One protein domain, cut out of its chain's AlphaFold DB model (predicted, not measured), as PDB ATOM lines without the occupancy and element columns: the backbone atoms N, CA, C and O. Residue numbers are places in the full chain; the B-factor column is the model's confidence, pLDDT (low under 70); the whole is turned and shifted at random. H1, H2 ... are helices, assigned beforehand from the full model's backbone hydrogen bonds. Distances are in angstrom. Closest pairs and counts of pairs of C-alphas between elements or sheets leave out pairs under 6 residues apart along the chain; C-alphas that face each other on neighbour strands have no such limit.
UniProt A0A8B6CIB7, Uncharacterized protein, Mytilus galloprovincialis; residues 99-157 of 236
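What this domain is: This is residues 99 to 157 of the 236 residues of an uncharacterized protein of Mytilus galloprovincialis (UniProt A0A8B6CIB7). Two helices meet at a slant: H1 packs with residues 105 to 109 alone on the side of the longer helix H2, near its middle at Ala 132. A wide loop, residues 112 to 124, leads from the end of H1 to the start of H2, and after H2 a tail without a named element, residues 141 to 157, loops out and folds back on itself. The printed part has 59 residues with two named helices, H1 then H2, and no named strand; its class is all helix, yet the helices hold 28 of the 59 residues, under half. It is only just compact, close to loose, with a radius of gyration of the C-alphas of 12.4 A, and elongated, spanning 34 by 21 by 21 A.

How they stand to each other: Start with H1, residues 100 to 111, and go on to H2, residues 125 to 140. Look at Ser 108 and Ala 132: their C-alphas, the closest of the two helices, are 6.0 A apart. H1 and H2 touch, H1 with residues 105 to 109 alone. Their lines stand at a steep tilt of 54 degrees, and they run opposite ways. In both helices every O i to N i+4 pair is within hydrogen-bond range.

Where its parts are: Find C-alpha 100 at (-18.405, -39.280, 45.192); from there H1 runs 16.6 A to C-alpha 111. H2 begins at C-alpha 125, at (-24.056, -22.324, 54.577), and runs 21.7 A to C-alpha 140 at (-28.892, -34.862, 37.582).

The domain as a whole: The two C-alphas farthest apart are those of Thr 123 and Tyr 157, 36.5 A. The link from H1 to H2, 13 residues, is long. The printed part has no cut. In this model the mean pLDDT of the printed part is 78.3; look for values under 70 at residues 147 to 157.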
ATOM      1  N   SER A  99     -19.063 -42.122  48.232       83.81
ATOM      2  CA  SER A  99     -19.106 -40.729  48.695       83.81
ATOM      3  C   SER A  99     -18.945 -39.712  47.566       83.81
ATOM      4  O   SER A  99     -19.016 -38.516  47.834       83.81
ATOM      5  N   LEU A 100     -18.750 -40.151  46.318       82.62
ATOM      6  CA  LEU A 100     -18.405 -39.280  45.192       82.62
ATOM      7  C   LEU A 100     -19.433 -38.161  44.964       82.62
ATOM      8  O   LEU A 100     -19.060 -37.019  44.694       82.62
ATOM      9  N   ASP A 101     -20.724 -38.460  45.119       78.88
ATOM     10  CA  ASP A 101     -21.781 -37.453  44.982       78.88
ATOM     11  C   ASP A 101     -21.719 -36.415  46.114       78.88
ATOM     12  O   ASP A 101     -21.862 -35.216  45.869       78.88
ATOM     13  N   ASN A 102     -21.397 -36.845  47.339       84.06
ATOM     14  CA  ASN A 102     -21.185 -35.943  48.475       84.06
ATOM     15  C   ASN A 102     -19.916 -35.097  48.295       84.06
ATOM     16  O   ASN A 102     -19.916 -33.907  48.593       84.06
ATOM     17  N   GLU A 103     -18.834 -35.676  47.781       85.56
ATOM     18  CA  GLU A 103     -17.605 -34.940  47.462       85.56
ATOM     19  C   GLU A 103     -17.862 -33.886  46.379       85.56
ATOM     20  O   GLU A 103     -17.428 -32.740  46.498       85.56
ATOM     21  N   THR A 104     -18.656 -34.236  45.365       83.38
ATOM     22  CA  THR A 104     -19.095 -33.312  44.312       83.38
ATOM     23  C   THR A 104     -19.969 -32.187  44.875       83.38
ATOM     24  O   THR A 104     -19.817 -31.021  44.492       83.38
ATOM     25  N   PHE A 105     -20.855 -32.508  45.821       84.88
ATOM     26  CA  PHE A 105     -21.651 -31.523  46.545       84.88
ATOM     27  C   PHE A 105     -20.755 -30.534  47.296       84.88
ATOM     28  O   PHE A 105     -20.843 -29.332  47.058       84.88
ATOM     29  N   PHE A 106     -19.818 -31.014  48.119       86.31
ATOM     30  CA  PHE A 106     -18.896 -30.141  48.855       86.31
ATOM     31  C   PHE A 106     -17.921 -29.377  47.946       86.31
ATOM     32  O   PHE A 106     -17.534 -28.253  48.271       86.31
ATOM     33  N   SER A 107     -17.569 -29.916  46.778       85.00
ATOM     34  CA  SER A 107     -16.831 -29.155  45.763       85.00
ATOM     35  C   SER A 107     -17.643 -27.960  45.264       85.00
ATOM     36  O   SER A 107     -17.104 -26.866  45.128       85.00
ATOM     37  N   SER A 108     -18.951 -28.131  45.065       83.38
ATOM     38  CA  SER A 108     -19.842 -27.030  44.671       83.38
ATOM     39  C   SER A 108     -19.924 -25.958  45.766       83.38
ATOM     40  O   SER A 108     -19.944 -24.771  45.462       83.38
ATOM     41  N   PHE A 109     -19.885 -26.347  47.046       83.62
ATOM     42  CA  PHE A 109     -19.798 -25.395  48.167       83.62
ATOM     43  C   PHE A 109     -18.541 -24.536  48.106       83.62
ATOM     44  O   PHE A 109     -18.601 -23.334  48.356       83.62
ATOM     45  N   ARG A 110     -17.404 -25.152  47.776       83.50
ATOM     46  CA  ARG A 110     -16.136 -24.440  47.631       83.50
ATOM     47  C   ARG A 110     -16.216 -23.378  46.532       83.50
ATOM     48  O   ARG A 110     -15.730 -22.269  46.737       83.50
ATOM     49  N   ASP A 111     -16.841 -23.708  45.405       82.75
ATOM     50  CA  ASP A 111     -16.981 -22.805  44.255       82.75
ATOM     51  C   ASP A 111     -17.973 -21.657  44.511       82.75
ATOM     52  O   ASP A 111     -17.885 -20.602  43.882       82.75
ATOM     53  N   LEU A 112     -18.895 -21.843  45.459       83.75
ATOM     54  CA  LEU A 112     -19.875 -20.841  45.881       83.75
ATOM     55  C   LEU A 112     -19.326 -19.832  46.901       83.75
ATOM     56  O   LEU A 112     -20.055 -18.916  47.287       83.75
ATOM     57  N   ASP A 113     -18.071 -19.967  47.343       84.31
ATOM     58  CA  ASP A 113     -17.449 -19.008  48.257       84.31
ATOM     59  C   ASP A 113     -17.198 -17.658  47.556       84.31
ATOM     60  O   ASP A 113     -16.310 -17.563  46.700       84.31
ATOM     61  N   PRO A 114     -17.898 -16.573  47.948       78.06
ATOM     62  CA  PRO A 114     -17.730 -15.263  47.321       78.06
ATOM     63  C   PRO A 114     -16.330 -14.675  47.536       78.06
ATOM     64  O   PRO A 114     -15.921 -13.774  46.807       78.06
ATOM     65  N   ARG A 115     -15.592 -15.163  48.542       82.00
ATOM     66  CA  ARG A 115     -14.250 -14.684  48.894       82.00
ATOM     67  C   ARG A 115     -13.143 -15.428  48.148       82.00
ATOM     68  O   ARG A 115     -12.001 -14.980  48.181       82.00
ATOM     69  N   GLY A 116     -13.454 -16.561  47.512       79.44
ATOM     70  CA  GLY A 116     -12.466 -17.408  46.839       79.44
ATOM     71  C   GLY A 116     -11.458 -18.087  47.778       79.44
ATOM     72  O   GLY A 116     -10.451 -18.612  47.305       79.44
ATOM     73  N   ALA A 117     -11.710 -18.103  49.093       81.12
ATOM     74  CA  ALA A 117     -10.883 -18.813  50.072       81.12
ATOM     75  C   ALA A 117     -11.167 -20.327  50.073       81.12
ATOM     76  O   ALA A 117     -10.399 -21.112  50.627       81.12
ATOM     77  N   GLY A 118     -12.273 -20.736  49.447       79.88
ATOM     78  CA  GLY A 118     -12.728 -22.117  49.375       79.88
ATOM     79  C   GLY A 118     -13.363 -22.616  50.672       79.88
ATOM     80  O   GLY A 118     -13.537 -23.822  50.831       79.88
ATOM     81  N   VAL A 119     -13.697 -21.706  51.596       84.00
ATOM     82  CA  VAL A 119     -14.318 -22.030  52.886       84.00
ATOM     83  C   VAL A 119     -15.421 -21.020  53.203       84.00
ATOM     84  O   VAL A 119     -15.183 -19.848  53.525       84.00
ATOM     85  N   LEU A 120     -16.657 -21.507  53.162       84.44
ATOM     86  CA  LEU A 120     -17.845 -20.746  53.532       84.44
ATOM     87  C   LEU A 120     -17.937 -20.563  55.050       84.44
ATOM     88  O   LEU A 120     -17.577 -21.450  55.826       84.44
ATOM     89  N   ARG A 121     -18.446 -19.410  55.491       86.50
ATOM     90  CA  ARG A 121     -18.795 -19.204  56.905       86.50
ATOM     91  C   ARG A 121     -20.076 -19.957  57.229       86.50
ATOM     92  O   ARG A 121     -20.952 -20.091  56.382       86.50
ATOM     93  N   THR A 122     -20.244 -20.355  58.486       88.00
ATOM     94  CA  THR A 122     -21.457 -21.039  58.967       88.00
ATOM     95  C   THR A 122     -22.745 -20.263  58.692       88.00
ATOM     96  O   THR A 122     -23.769 -20.870  58.398       88.00
ATOM     97  N   THR A 123     -22.693 -18.931  58.697       89.81
ATOM     98  CA  THR A 123     -23.822 -18.053  58.344       89.81
ATOM     99  C   THR A 123     -24.201 -18.103  56.862       89.81
ATOM    100  O   THR A 123     -25.338 -17.812  56.508       89.81
ATOM    101  N   GLU A 124     -23.257 -18.450  55.987       87.25
ATOM    102  CA  GLU A 124     -23.427 -18.498  54.528       87.25
ATOM    103  C   GLU A 124     -23.896 -19.888  54.057       87.25
ATOM    104  O   GLU A 124     -24.463 -20.007  52.968       87.25
ATOM    105  N   ILE A 125     -23.719 -20.925  54.890       89.06
ATOM    106  CA  ILE A 125     -24.056 -22.324  54.577       89.06
ATOM    107  C   ILE A 125     -25.510 -22.501  54.120       89.06
ATOM    108  O   ILE A 125     -25.690 -23.152  53.097       89.06
ATOM    109  N   PRO A 126     -26.551 -21.950  54.780       90.75
ATOM    110  CA  PRO A 126     -27.932 -22.216  54.369       90.75
ATOM    111  C   PRO A 126     -28.227 -21.763  52.935       90.75
ATOM    112  O   PRO A 126     -28.864 -22.484  52.170       90.75
ATOM    113  N   LYS A 127     -27.708 -20.590  52.549       88.06
ATOM    114  CA  LYS A 127     -27.875 -20.037  51.201       88.06
ATOM    115  C   LYS A 127     -27.014 -20.774  50.175       88.06
ATOM    116  O   LYS A 127     -27.475 -21.050  49.075       88.06
ATOM    117  N   ALA A 128     -25.775 -21.116  50.522       87.75
ATOM    118  CA  ALA A 128     -24.929 -21.922  49.646       87.75
ATOM    119  C   ALA A 128     -25.518 -23.324  49.424       87.75
ATOM    120  O   ALA A 128     -25.467 -23.838  48.313       87.75
ATOM    121  N   MET A 129     -26.142 -23.907  50.451       90.00
ATOM    122  CA  MET A 129     -26.800 -25.209  50.379       90.00
ATOM    123  C   MET A 129     -27.989 -25.197  49.424       90.00
ATOM    124  O   MET A 129     -28.097 -26.109  48.612       90.00
ATOM    125  N   SER A 130     -28.846 -24.169  49.464       89.25
ATOM    126  CA  SER A 130     -29.966 -24.082  48.519       89.25
ATOM    127  C   SER A 130     -29.469 -24.023  47.073       89.25
ATOM    128  O   SER A 130     -29.945 -24.777  46.229       89.25
ATOM    129  N   ILE A 131     -28.441 -23.208  46.811       88.38
ATOM    130  CA  ILE A 131     -27.848 -23.065  45.476       88.38
ATOM    131  C   ILE A 131     -27.166 -24.368  45.036       88.38
ATOM    132  O   ILE A 131     -27.356 -24.815  43.910       88.38
ATOM    133  N   ALA A 132     -26.400 -25.021  45.913       87.06
ATOM    134  CA  ALA A 132     -25.739 -26.288  45.605       87.06
ATOM    135  C   ALA A 132     -26.748 -27.408  45.300       87.06
ATOM    136  O   ALA A 132     -26.533 -28.190  44.373       87.06
ATOM    137  N   CYS A 133     -27.866 -27.465  46.030       87.38
ATOM    138  CA  CYS A 133     -28.955 -28.395  45.742       87.38
ATOM    139  C   CYS A 133     -29.569 -28.134  44.359       87.38
ATOM    140  O   CYS A 133     -29.737 -29.082  43.601       87.38
ATOM    141  N   GLU A 134     -29.846 -26.878  43.998       87.19
ATOM    142  CA  GLU A 134     -30.368 -26.511  42.671       87.19
ATOM    143  C   GLU A 134     -29.389 -26.856  41.536       87.19
ATOM    144  O   GLU A 134     -29.777 -27.370  40.485       87.19
ATOM    145  N   ILE A 135     -28.092 -26.634  41.757       85.62
ATOM    146  CA  ILE A 135     -27.029 -27.014  40.819       85.62
ATOM    147  C   ILE A 135     -26.996 -28.536  40.625       85.62
ATOM    148  O   ILE A 135     -26.856 -29.021  39.502       85.62
ATOM    149  N   LEU A 136     -27.126 -29.317  41.701       82.19
ATOM    150  CA  LEU A 136     -27.123 -30.776  41.599       82.19
ATOM    151  C   LEU A 136     -28.398 -31.321  40.959       82.19
ATOM    152  O   LEU A 136     -28.304 -32.209  40.116       82.19
ATOM    153  N   THR A 137     -29.577 -30.803  41.309       84.12
ATOM    154  CA  THR A 137     -30.842 -31.265  40.716       84.12
ATOM    155  C   THR A 137     -30.891 -30.979  39.219       84.12
ATOM    156  O   THR A 137     -31.264 -31.854  38.441       84.12
ATOM    157  N   THR A 138     -30.427 -29.805  38.786       84.19
ATOM    158  CA  THR A 138     -30.303 -29.473  37.355       84.19
ATOM    159  C   THR A 138     -29.254 -30.337  36.648       84.19
ATOM    160  O   THR A 138     -29.475 -30.787  35.521       84.19
ATOM    161  N   ARG A 139     -28.132 -30.652  37.311       77.44
ATOM    162  CA  ARG A 139     -27.100 -31.553  36.774       77.44
ATOM    163  C   ARG A 139     -27.562 -33.009  36.656       77.44
ATOM    164  O   ARG A 139     -27.119 -33.703  35.740       77.44
ATOM    165  N   LEU A 140     -28.404 -33.481  37.567       77.25
ATOM    166  CA  LEU A 140     -28.892 -34.862  37.582       77.25
ATOM    167  C   LEU A 140     -30.142 -35.066  36.720       77.25
ATOM    168  O   LEU A 140     -30.466 -36.210  36.426       77.25
ATOM    169  N   ASN A 141     -30.818 -33.993  36.294       77.94
ATOM    170  CA  ASN A 141     -31.976 -34.090  35.412       77.94
ATOM    171  C   ASN A 141     -31.557 -34.562  33.998       77.94
ATOM    172  O   ASN A 141     -30.822 -33.825  33.329       77.94
ATOM    173  N   PRO A 142     -32.002 -35.752  33.540       74.12
ATOM    174  CA  PRO A 142     -31.720 -36.236  32.191       74.12
ATOM    175  C   PRO A 142     -32.491 -35.458  31.114       74.12
ATOM    176  O   PRO A 142     -31.959 -35.256  30.029       74.12
ATOM    177  N   ASP A 143     -33.676 -34.933  31.438       79.81
ATOM    178  CA  ASP A 143     -34.584 -34.269  30.490       79.81
ATOM    179  C   ASP A 143     -34.277 -32.775  30.314       79.81
ATOM    180  O   ASP A 143     -35.103 -31.992  29.833       79.81
ATOM    181  N   ARG A 144     -33.098 -32.314  30.751       75.25
ATOM    182  CA  ARG A 144     -32.747 -30.900  30.600       75.25
ATOM    183  C   ARG A 144     -32.521 -30.575  29.123       75.25
ATOM    184  O   ARG A 144     -31.670 -31.155  28.460       75.25
ATOM    185  N   GLY A 145     -33.222 -29.561  28.625       75.81
ATOM    186  CA  GLY A 145     -33.069 -29.088  27.244       75.81
ATOM    187  C   GLY A 145     -31.775 -28.308  26.963       75.81
ATOM    188  O   GLY A 145     -31.675 -27.671  25.919       75.81
ATOM    189  N   PHE A 146     -30.807 -28.275  27.887       77.94
ATOM    190  CA  PHE A 146     -29.579 -27.490  27.742       77.94
ATOM    191  C   PHE A 146     -28.373 -28.130  28.441       77.94
ATOM    192  O   PHE A 146     -28.496 -28.893  29.402       77.94
ATOM    193  N   TYR A 147     -27.173 -27.782  27.975       68.31
ATOM    194  CA  TYR A 147     -25.917 -28.215  28.586       68.31
ATOM    195  C   TYR A 147     -25.609 -27.379  29.827       68.31
ATOM    196  O   TYR A 147     -25.662 -26.152  29.798       68.31
ATOM    197  N   PHE A 148     -25.262 -28.054  30.921       69.81
ATOM    198  CA  PHE A 148     -24.978 -27.424  32.203       69.81
ATOM    199  C   PHE A 148     -23.529 -27.704  32.608       69.81
ATOM    200  O   PHE A 148     -23.134 -28.860  32.755       69.81
ATOM    201  N   THR A 149     -22.734 -26.645  32.778       64.25
ATOM    202  CA  THR A 149     -21.353 -26.729  33.273       64.25
ATOM    203  C   THR A 149     -21.219 -25.830  34.498       64.25
ATOM    204  O   THR A 149     -21.651 -24.680  34.477       64.25
ATOM    205  N   THR A 150     -20.661 -26.357  35.586       62.19
ATOM    206  CA  THR A 150     -20.484 -25.609  36.844       62.19
ATOM    207  C   THR A 150     -19.165 -24.840  36.889       62.19
ATOM    208  O   THR A 150     -19.016 -23.874  37.631       62.19
ATOM    209  N   THR A 151     -18.197 -25.240  36.069       57.94
ATOM    210  CA  THR A 151     -16.845 -24.684  36.055       57.94
ATOM    211  C   THR A 151     -16.681 -23.631  34.964       57.94
ATOM    212  O   THR A 151     -16.742 -23.955  33.781       57.94
ATOM    213  N   ARG A 152     -16.315 -22.399  35.344       55.94
ATOM    214  CA  ARG A 152     -16.007 -21.281  34.420       55.94
ATOM    215  C   ARG A 152     -14.906 -21.558  33.376       55.94
ATOM    216  O   ARG A 152     -14.724 -20.744  32.481       55.94
ATOM    217  N   LYS A 153     -14.131 -22.642  33.515       51.91
ATOM    218  CA  LYS A 153     -12.932 -22.932  32.704       51.91
ATOM    219  C   LYS A 153     -13.130 -23.962  31.591       51.91
ATOM    220  O   LYS A 153     -12.224 -24.112  30.779       51.91
ATOM    221  N   LEU A 154     -14.248 -24.691  31.558       46.31
ATOM    222  CA  LEU A 154     -14.468 -25.687  30.509       46.31
ATOM    223  C   LEU A 154     -15.223 -25.051  29.335       46.31
ATOM    224  O   LEU A 154     -16.273 -24.448  29.563       46.31
ATOM    225  N   PRO A 155     -14.711 -25.157  28.094       42.44
ATOM    226  CA  PRO A 155     -15.446 -24.699  26.927       42.44
ATOM    227  C   PRO A 155     -16.749 -25.497  26.827       42.44
ATOM    228  O   PRO A 155     -16.751 -26.728  26.879       42.44
ATOM    229  N   VAL A 156     -17.866 -24.780  26.716       47.62
ATOM    230  CA  VAL A 156     -19.169 -25.376  26.425       47.62
ATOM    231  C   VAL A 156     -19.101 -25.870  24.984       47.62
ATOM    232  O   VAL A 156     -19.154 -25.069  24.053       47.62
ATOM    233  N   TYR A 157     -18.908 -27.174  24.789       42.66
ATOM    234  CA  TYR A 157     -18.962 -27.759  23.453       42.66
ATOM    235  C   TYR A 157     -20.373 -27.579  22.893       42.66
ATOM    236  O   TYR A 157     -21.365 -27.870  23.564       42.66
TER     237      TYR A 157